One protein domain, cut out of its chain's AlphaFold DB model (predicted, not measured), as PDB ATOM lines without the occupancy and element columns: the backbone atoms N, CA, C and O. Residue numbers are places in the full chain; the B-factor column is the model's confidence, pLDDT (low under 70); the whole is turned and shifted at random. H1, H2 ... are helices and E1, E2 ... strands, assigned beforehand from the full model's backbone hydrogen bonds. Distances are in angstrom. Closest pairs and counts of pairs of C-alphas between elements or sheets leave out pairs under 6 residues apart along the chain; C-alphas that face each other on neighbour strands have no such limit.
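What this domain is: This is residues 38 to 107 of the 107 residues of the protein "Putative secreted protein" of Amblyomma triste (UniProt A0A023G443). The model looks like a small head on a long arm: a head made mostly of loops, with the short two-stranded hairpin of E1 and E2 in it, and one helix, H1, that starts at the head and runs out from it, so that residues 91 to 107 stick out free. The arm makes the length; the head alone, the 53 residues without the free stretch, spans 30 by 25 by 19 A. The printed part has 70 residues, with E1, E2 and H1 in that order along the chain; E1 and E2 form an antiparallel sheet of two strands, and the class is mixed, helices and strands, with under half of the residues in named elements. The whole is only just loose, close to extended, with a radius of gyration of the C-alphas of 16.2 A and spans of 55 by 26 by 19 A.

Where its parts are: Start at C-alpha 38, at (120.473, 221.403, 100.941), and read on through residues 38 to 63, 26 residues with no named element. Find C-alpha 64 at (121.596, 213.447, 114.892); from there strand E1, residues 64 to 67, runs 9.6 A. Strand E2, residues 79 to 82, runs 10.1 A from its first to its last C-alpha. Next find C-alpha 84 at (118.959, 211.836, 122.309), where helix H1 begins; it holds residues 84 to 103 and runs 29.5 A to C-alpha 103 at (143.808, 210.442, 138.103).

How they stand to each other: Look first at E1 and E2, antiparallel neighbours that form a hairpin, with 141 degrees between their N-to-C directions. The C-alphas of Cys 64 and Trp 82 face each other at 4.4 A. Across the pair you will find N 67 and O 79 within hydrogen-bond range at 2.8 A, and N 65 and O 81 at 2.9 A. Between E1 and H1 the closest C-alphas are those of Cys 64 and Ser 86, 7.1 A apart, while their centres are 19.4 A apart. Within H1 every O i to N i+4 pair is within hydrogen-bond range.

The domain as a whole: The two C-alphas farthest apart are those of Gly 72 and Tyr 107, 56.6 A. The printed part has no cut and ends at Tyr 107, the chain's last residue. The link from E1 to E2 is long, with 11 residues, and the link from E2 to H1 is tight, with 1 residue. Residues 91 to 107, of which 91 to 103 belong to H1, stand free. The mean pLDDT of the printed part is 75.5; look for low confidence, under 70, at residues 84 to 107.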
ATOM      1  N   SER A  38     120.552 219.954 101.131       91.44
ATOM      2  CA  SER A  38     120.473 221.403 100.941       91.44
ATOM      3  C   SER A  38     119.035 221.917 100.913       91.44
ATOM      4  O   SER A  38     118.750 222.957 101.500       91.44
ATOM      5  N   LYS A  39     118.129 221.188 100.255       92.69
ATOM      6  CA  LYS A  39     116.696 221.506 100.195       92.69
ATOM      7  C   LYS A  39     116.048 221.456 101.584       92.69
ATOM      8  O   LYS A  39     115.187 222.269 101.896       92.69
ATOM      9  N   ASN A  40     116.521 220.551 102.439       88.56
ATOM     10  CA  ASN A  40     115.991 220.321 103.782       88.56
ATOM     11  C   ASN A  40     116.891 220.871 104.903       88.56
ATOM     12  O   ASN A  40     116.860 220.369 106.022       88.56
ATOM     13  N   LYS A  41     117.681 221.922 104.631       86.69
ATOM     14  CA  LYS A  41     118.542 222.587 105.635       86.69
ATOM     15  C   LYS A  41     117.788 223.141 106.846       86.69
ATOM     16  O   LYS A  41     118.409 223.395 107.869       86.69
ATOM     17  N   HIS A  42     116.486 223.371 106.707       87.19
ATOM     18  CA  HIS A  42     115.622 223.874 107.772       87.19
ATOM     19  C   HIS A  42     115.275 222.800 108.818       87.19
ATOM     20  O   HIS A  42     114.786 223.137 109.892       87.19
ATOM     21  N   LEU A  43     115.508 221.516 108.522       86.94
ATOM     22  CA  LEU A  43     115.290 220.427 109.470       86.94
ATOM     23  C   LEU A  43     116.440 220.347 110.481       86.94
ATOM     24  O   LEU A  43     117.603 220.547 110.137       86.94
ATOM     25  N   HIS A  44     116.115 219.984 111.724       86.50
ATOM     26  CA  HIS A  44     117.106 219.825 112.793       86.50
ATOM     27  C   HIS A  44     118.182 218.778 112.452       86.50
ATOM     28  O   HIS A  44     119.375 219.008 112.665       86.50
ATOM     29  N   CYS A  45     117.756 217.645 111.892       88.88
ATOM     30  CA  CYS A  45     118.636 216.663 111.276       88.88
ATOM     31  C   CYS A  45     118.524 216.775 109.762       88.88
ATOM     32  O   CYS A  45     117.424 216.875 109.217       88.88
ATOM     33  N   LYS A  46     119.664 216.691 109.071       91.62
ATOM     34  CA  LYS A  46     119.650 216.464 107.624       91.62
ATOM     35  C   LYS A  46     118.948 215.125 107.338       91.62
ATOM     36  O   LYS A  46     119.041 214.229 108.166       91.62
ATOM     37  N   PRO A  47     118.273 214.950 106.194       90.38
ATOM     38  CA  PRO A  47     117.585 213.694 105.893       90.38
ATOM     39  C   PRO A  47     118.552 212.524 105.649       90.38
ATOM     40  O   PRO A  47     118.273 211.396 106.054       90.38
ATOM     41  N   TRP A  48     119.708 212.783 105.026       92.44
ATOM     42  CA  TRP A  48     120.623 211.730 104.580       92.44
ATOM     43  C   TRP A  48     122.047 211.927 105.080       92.44
ATOM     44  O   TRP A  48     122.596 213.036 105.086       92.44
ATOM     45  N   CYS A  49     122.690 210.819 105.420       91.44
ATOM     46  CA  CYS A  49     124.114 210.780 105.688       91.44
ATOM     47  C   CYS A  49     124.946 210.862 104.406       91.44
ATOM     48  O   CYS A  49     124.516 210.487 103.314       91.44
ATOM     49  N   GLY A  50     126.166 211.371 104.543       90.25
ATOM     50  CA  GLY A  50     127.151 211.350 103.470       90.25
ATOM     51  C   GLY A  50     127.619 209.924 103.176       90.25
ATOM     52  O   GLY A  50     127.611 209.064 104.048       90.25
ATOM     53  N   LEU A  51     128.119 209.686 101.961       89.00
ATOM     54  CA  LEU A  51     128.602 208.360 101.537       89.00
ATOM     55  C   LEU A  51     129.774 207.811 102.367       89.00
ATOM     56  O   LEU A  51     130.049 206.618 102.322       89.00
ATOM     57  N   ARG A  52     130.490 208.681 103.084       87.62
ATOM     58  CA  ARG A  52     131.628 208.314 103.939       87.62
ATOM     59  C   ARG A  52     131.259 208.196 105.420       87.62
ATOM     60  O   ARG A  52     132.108 207.792 106.209       87.62
ATOM     61  N   GLU A  53     130.046 208.591 105.804       87.81
ATOM     62  CA  GLU A  53     129.600 208.525 107.196       87.81
ATOM     63  C   GLU A  53     129.198 207.086 107.550       87.81
ATOM     64  O   GLU A  53     128.610 206.374 106.736       87.81
ATOM     65  N   LYS A  54     129.546 206.646 108.762       87.50
ATOM     66  CA  LYS A  54     129.271 205.290 109.260       87.50
ATOM     67  C   LYS A  54     128.038 205.264 110.160       87.50
ATOM     68  O   LYS A  54     127.633 206.289 110.702       87.50
ATOM     69  N   LEU A  55     127.480 204.074 110.379       85.38
ATOM     70  CA  LEU A  55     126.411 203.862 111.358       85.38
ATOM     71  C   LEU A  55     126.809 204.385 112.745       85.38
ATOM     72  O   LEU A  55     127.925 204.160 113.213       85.38
ATOM     73  N   GLY A  56     125.893 205.108 113.383       83.44
ATOM     74  CA  GLY A  56     126.089 205.752 114.680       83.44
ATOM     75  C   GLY A  56     126.947 207.022 114.653       83.44
ATOM     76  O   GLY A  56     127.094 207.662 115.693       83.44
ATOM     77  N   GLN A  57     127.509 207.412 113.504       87.00
ATOM     78  CA  GLN A  57     128.250 208.666 113.375       87.00
ATOM     79  C   GLN A  57     127.294 209.861 113.388       87.00
ATOM     80  O   GLN A  57     126.183 209.778 112.861       87.00
ATOM     81  N   SER A  58     127.737 210.982 113.963       86.12
ATOM     82  CA  SER A  58     126.957 212.219 113.989       86.12
ATOM     83  C   SER A  58     126.742 212.772 112.582       86.12
ATOM     84  O   SER A  58     127.700 212.884 111.814       86.12
ATOM     85  N   CYS A  59     125.519 213.186 112.270       85.44
ATOM     86  CA  CYS A  59     125.128 213.626 110.939       85.44
ATOM     87  C   CYS A  59     124.521 215.043 110.995       85.44
ATOM     88  O   CYS A  59     123.319 215.241 111.126       85.44
ATOM     89  N   GLY A  60     125.370 216.066 110.856       78.38
ATOM     90  CA  GLY A  60     124.953 217.471 110.961       78.38
ATOM     91  C   GLY A  60     124.952 217.959 112.411       78.38
ATOM     92  O   GLY A  60     126.015 218.285 112.936       78.38
ATOM     93  N   SER A  61     123.778 218.019 113.043       79.56
ATOM     94  CA  SER A  61     123.630 218.444 114.444       79.56
ATOM     95  C   SER A  61     124.150 217.376 115.420       79.56
ATOM     96  O   SER A  61     124.181 216.189 115.094       79.56
ATOM     97  N   ARG A  62     124.561 217.787 116.631       77.06
ATOM     98  CA  ARG A  62     125.178 216.884 117.633       77.06
ATOM     99  C   ARG A  62     124.267 215.736 118.073       77.06
ATOM    100  O   ARG A  62     124.772 214.671 118.416       77.06
ATOM    101  N   ASP A  63     122.957 215.940 118.004       86.00
ATOM    102  CA  ASP A  63     121.952 214.960 118.418       86.00
ATOM    103  C   ASP A  63     121.416 214.120 117.253       86.00
ATOM    104  O   ASP A  63     120.456 213.379 117.424       86.00
ATOM    105  N   CYS A  64     122.012 214.213 116.064       89.12
ATOM    106  CA  CYS A  64     121.596 213.447 114.892       89.12
ATOM    107  C   CYS A  64     122.623 212.365 114.563       89.12
ATOM    108  O   CYS A  64     123.821 212.654 114.543       89.12
ATOM    109  N   ILE A  65     122.177 211.146 114.250       90.50
ATOM    110  CA  ILE A  65     123.052 210.012 113.909       90.50
ATOM    111  C   ILE A  65     122.629 209.273 112.643       90.50
ATOM    112  O   ILE A  65     121.449 209.210 112.298       90.50
ATOM    113  N   CYS A  66     123.615 208.668 111.983       91.38
ATOM    114  CA  CYS A  66     123.389 207.783 110.850       91.38
ATOM    115  C   CYS A  66     122.857 206.424 111.297       91.38
ATOM    116  O   CYS A  66     123.478 205.748 112.122       91.38
ATOM    117  N   VAL A  67     121.752 205.993 110.702       90.00
ATOM    118  CA  VAL A  67     121.112 204.701 110.953       90.00
ATOM    119  C   VAL A  67     120.851 203.963 109.649       90.00
ATOM    120  O   VAL A  67     120.820 204.558 108.568       90.00
ATOM    121  N   GLU A  68     120.682 202.647 109.750       88.31
ATOM    122  CA  GLU A  68     120.305 201.838 108.598       88.31
ATOM    123  C   GLU A  68     118.940 202.271 108.069       88.31
ATOM    124  O   GLU A  68     118.050 202.687 108.815       88.31
ATOM    125  N   ASN A  69     118.787 202.179 106.752       85.00
ATOM    126  CA  ASN A  69     117.496 202.402 106.133       85.00
ATOM    127  C   ASN A  69     116.543 201.255 106.477       85.00
ATOM    128  O   ASN A  69     116.965 200.119 106.686       85.00
ATOM    129  N   ALA A  70     115.244 201.559 106.479       77.56
ATOM    130  CA  ALA A  70     114.203 200.552 106.640       77.56
ATOM    131  C   ALA A  70     114.380 199.388 105.636       77.56
ATOM    132  O   ALA A  70     114.830 199.621 104.505       77.56
ATOM    133  N   PRO A  71     114.005 198.153 106.016       76.12
ATOM    134  CA  PRO A  71     114.098 196.999 105.127       76.12
ATOM    135  C   PRO A  71     113.363 197.264 103.804       76.12
ATOM    136  O   PRO A  71     112.298 197.877 103.781       76.12
ATOM    137  N   GLY A  72     113.966 196.836 102.691       75.31
ATOM    138  CA  GLY A  72     113.470 197.101 101.334       75.31
ATOM    139  C   GLY A  72     113.998 198.390 100.684       75.31
ATOM    140  O   GLY A  72     113.748 198.612  99.502       75.31
ATOM    141  N   LYS A  73     114.761 199.223 101.405       74.31
ATOM    142  CA  LYS A  73     115.467 200.391 100.848       74.31
ATOM    143  C   LYS A  73     116.943 200.078 100.546       74.31
ATOM    144  O   LYS A  73     117.514 199.172 101.156       74.31
ATOM    145  N   PRO A  74     117.594 200.816  99.624       78.44
ATOM    146  CA  PRO A  74     119.024 200.650  99.357       78.44
ATOM    147  C   PRO A  74     119.867 200.903 100.617       78.44
ATOM    148  O   PRO A  74     119.510 201.732 101.450       78.44
ATOM    149  N   ARG A  75     121.006 200.208 100.758       76.81
ATOM    150  CA  ARG A  75     121.879 200.300 101.952       76.81
ATOM    151  C   ARG A  75     122.509 201.676 102.163       76.81
ATOM    152  O   ARG A  75     122.802 202.048 103.291       76.81
ATOM    153  N   LEU A  76     122.753 202.406 101.081       81.38
ATOM    154  CA  LEU A  76     123.292 203.760 101.107       81.38
ATOM    155  C   LEU A  76     122.403 204.681 100.271       81.38
ATOM    156  O   LEU A  76     121.833 204.207  99.287       81.38
ATOM    157  N   PRO A  77     122.341 205.982 100.605       86.62
ATOM    158  CA  PRO A  77     122.910 206.607 101.803       86.62
ATOM    159  C   PRO A  77     122.191 206.162 103.077       86.62
ATOM    160  O   PRO A  77     121.018 205.821 103.024       86.62
ATOM    161  N   LEU A  78     122.885 206.189 104.217       89.81
ATOM    162  CA  LEU A  78     122.246 205.964 105.516       89.81
ATOM    163  C   LEU A  78     121.247 207.093 105.817       89.81
ATOM    164  O   LEU A  78     121.469 208.246 105.429       89.81
ATOM    165  N   SER A  79     120.170 206.771 106.529       90.25
ATOM    166  CA  SER A  79     119.233 207.773 107.040       90.25
ATOM    167  C   SER A  79     119.869 208.517 108.208       90.25
ATOM    168  O   SER A  79     120.605 207.927 108.995       90.25
ATOM    169  N   CYS A  80     119.587 209.809 108.336       90.44
ATOM    170  CA  CYS A  80     120.038 210.612 109.465       90.44
ATOM    171  C   CYS A  80     118.830 210.968 110.335       90.44
ATOM    172  O   CYS A  80     117.897 211.626 109.877       90.44
ATOM    173  N   ILE A  81     118.827 210.489 111.577       90.06
ATOM    174  CA  ILE A  81     117.702 210.660 112.504       90.06
ATOM    175  C   ILE A  81     118.153 211.355 113.777       90.06
ATOM    176  O   ILE A  81     119.316 211.267 114.170       90.06
ATOM    177  N   TRP A  82     117.209 212.002 114.451       89.88
ATOM    178  CA  TRP A  82     117.438 212.523 115.789       89.88
ATOM    179  C   TRP A  82     117.531 211.368 116.791       89.88
ATOM    180  O   TRP A  82     116.698 210.462 116.792       89.88
ATOM    181  N   SER A  83     118.554 211.391 117.638       82.62
ATOM    182  CA  SER A  83     118.756 210.439 118.720       82.62
ATOM    183  C   SER A  83     119.289 211.157 119.963       82.62
ATOM    184  O   SER A  83     120.442 211.606 119.971       82.62
ATOM    185  N   PRO A  84     118.515 211.209 121.062       67.38
ATOM    186  CA  PRO A  84     118.959 211.836 122.309       67.38
ATOM    187  C   PRO A  84     120.137 211.089 122.957       67.38
ATOM    188  O   PRO A  84     120.912 211.664 123.723       67.38
ATOM    189  N   ALA A  85     120.339 209.809 122.616       63.19
ATOM    190  CA  ALA A  85     121.443 209.002 123.131       63.19
ATOM    191  C   ALA A  85     122.827 209.482 122.648       63.19
ATOM    192  O   ALA A  85     123.834 209.193 123.293       63.19
ATOM    193  N   SER A  86     122.896 210.221 121.539       59.97
ATOM    194  CA  SER A  86     124.140 210.756 120.960       59.97
ATOM    195  C   SER A  86     124.779 211.803 121.870       59.97
ATOM    196  O   SER A  86     125.959 211.690 122.213       59.97
ATOM    197  N   GLY A  87     123.973 212.770 122.322       57.44
ATOM    198  CA  GLY A  87     124.387 213.782 123.289       57.44
ATOM    199  C   GLY A  87     124.823 213.145 124.609       57.44
ATOM    200  O   GLY A  87     125.879 213.487 125.142       57.44
ATOM    201  N   ILE A  88     124.092 212.125 125.076       58.84
ATOM    202  CA  ILE A  88     124.434 211.376 126.297       58.84
ATOM    203  C   ILE A  88     125.773 210.633 126.140       58.84
ATOM    204  O   ILE A  88     126.623 210.717 127.026       58.84
ATOM    205  N   ARG A  89     126.018 209.952 125.010       62.84
ATOM    206  CA  ARG A  89     127.284 209.237 124.753       62.84
ATOM    207  C   ARG A  89     128.481 210.182 124.638       62.84
ATOM    208  O   ARG A  89     129.544 209.861 125.167       62.84
ATOM    209  N   GLN A  90     128.331 211.343 123.996       60.62
ATOM    210  CA  GLN A  90     129.395 212.355 123.939       60.62
ATOM    211  C   GLN A  90     129.692 212.939 125.325       60.62
ATOM    212  O   GLN A  90     130.859 213.072 125.693       60.62
ATOM    213  N   TYR A  91     128.658 213.218 126.122       59.75
ATOM    214  CA  TYR A  91     128.824 213.708 127.491       59.75
ATOM    215  C   TYR A  91     129.518 212.672 128.384       59.75
ATOM    216  O   TYR A  91     130.467 212.996 129.096       59.75
ATOM    217  N   GLN A  92     129.124 211.400 128.285       59.62
ATOM    218  CA  GLN A  92     129.774 210.292 128.992       59.62
ATOM    219  C   GLN A  92     131.227 210.078 128.542       59.62
ATOM    220  O   GLN A  92     132.093 209.816 129.378       59.62
ATOM    221  N   ALA A  93     131.526 210.213 127.246       61.78
ATOM    222  CA  ALA A  93     132.896 210.147 126.741       61.78
ATOM    223  C   ALA A  93     133.755 211.294 127.304       61.78
ATOM    224  O   ALA A  93     134.840 211.044 127.824       61.78
ATOM    225  N   LEU A  94     133.244 212.529 127.290       59.12
ATOM    226  CA  LEU A  94     133.915 213.696 127.877       59.12
ATOM    227  C   LEU A  94     134.138 213.542 129.388       59.12
ATOM    228  O   LEU A  94     135.220 213.864 129.881       59.12
ATOM    229  N   GLN A  95     133.166 213.000 130.124       56.75
ATOM    230  CA  GLN A  95     133.320 212.712 131.553       56.75
ATOM    231  C   GLN A  95     134.390 211.649 131.827       56.75
ATOM    232  O   GLN A  95     135.183 211.814 132.752       56.75
ATOM    233  N   LYS A  96     134.491 210.605 130.994       58.53
ATOM    234  CA  LYS A  96     135.571 209.609 131.103       58.53
ATOM    235  C   LYS A  96     136.955 210.221 130.875       58.53
ATOM    236  O   LYS A  96     137.889 209.858 131.586       58.53
ATOM    237  N   PHE A  97     137.095 211.165 129.941       57.75
ATOM    238  CA  PHE A  97     138.355 211.894 129.749       57.75
ATOM    239  C   PHE A  97     138.694 212.794 130.945       57.75
ATOM    240  O   PHE A  97     139.814 212.723 131.445       57.75
ATOM    241  N   ARG A  98     137.725 213.559 131.468       53.47
ATOM    242  CA  ARG A  98     137.913 214.412 132.661       53.47
ATOM    243  C   ARG A  98     138.236 213.616 133.930       53.47
ATOM    244  O   ARG A  98     139.022 214.066 134.760       53.47
ATOM    245  N   GLY A  99     137.645 212.431 134.082       55.81
ATOM    246  CA  GLY A  99     137.961 211.508 135.173       55.81
ATOM    247  C   GLY A  99     139.376 210.931 135.062       55.81
ATOM    248  O   GLY A  99     140.063 210.807 136.071       55.81
ATOM    249  N   ARG A 100     139.851 210.649 133.840       49.28
ATOM    250  CA  ARG A 100     141.221 210.169 133.594       49.28
ATOM    251  C   ARG A 100     142.282 211.233 133.864       49.28
ATOM    252  O   ARG A 100     143.283 210.912 134.490       49.28
ATOM    253  N   THR A 101     142.058 212.483 133.456       50.56
ATOM    254  CA  THR A 101     143.016 213.576 133.703       50.56
ATOM    255  C   THR A 101     143.178 213.895 135.192       50.56
ATOM    256  O   THR A 101     144.283 214.206 135.620       50.56
ATOM    257  N   ASN A 102     142.117 213.744 135.994       46.50
ATOM    258  CA  ASN A 102     142.189 213.898 137.453       46.50
ATOM    259  C   ASN A 102     142.940 212.757 138.166       46.50
ATOM    260  O   ASN A 102     143.424 212.951 139.277       46.50
ATOM    261  N   LEU A 103     143.049 211.574 137.552       48.25
ATOM    262  CA  LEU A 103     143.808 210.442 138.103       48.25
ATOM    263  C   LEU A 103     145.313 210.564 137.835       48.25
ATOM    264  O   LEU A 103     146.111 210.153 138.668       48.25
ATOM    265  N   THR A 104     145.708 211.176 136.719       46.28
ATOM    266  CA  THR A 104     147.119 211.453 136.392       46.28
ATOM    267  C   THR A 104     147.720 212.644 137.138       46.28
ATOM    268  O   THR A 104     148.924 212.832 137.074       46.28
ATOM    269  N   GLN A 105     146.915 213.445 137.842       43.44
ATOM    270  CA  GLN A 105     147.386 214.609 138.609       43.44
ATOM    271  C   GLN A 105     147.543 214.321 140.116       43.44
ATOM    272  O   GLN A 105     147.825 215.229 140.893       43.44
ATOM    273  N   ARG A 106     147.315 213.066 140.535       46.03
ATOM    274  CA  ARG A 106     147.453 212.585 141.922       46.03
ATOM    275  C   ARG A 106     148.677 211.689 142.154       46.03
ATOM    276  O   ARG A 106     148.751 211.056 143.203       46.03
ATOM    277  N   TYR A 107     149.611 211.648 141.207       45.72
ATOM    278  CA  TYR A 107     150.916 211.006 141.364       45.72
ATOM    279  C   TYR A 107     152.018 212.009 141.065       45.72
ATOM    280  O   TYR A 107     151.889 212.705 140.032       45.72
TER     281      TYR A 107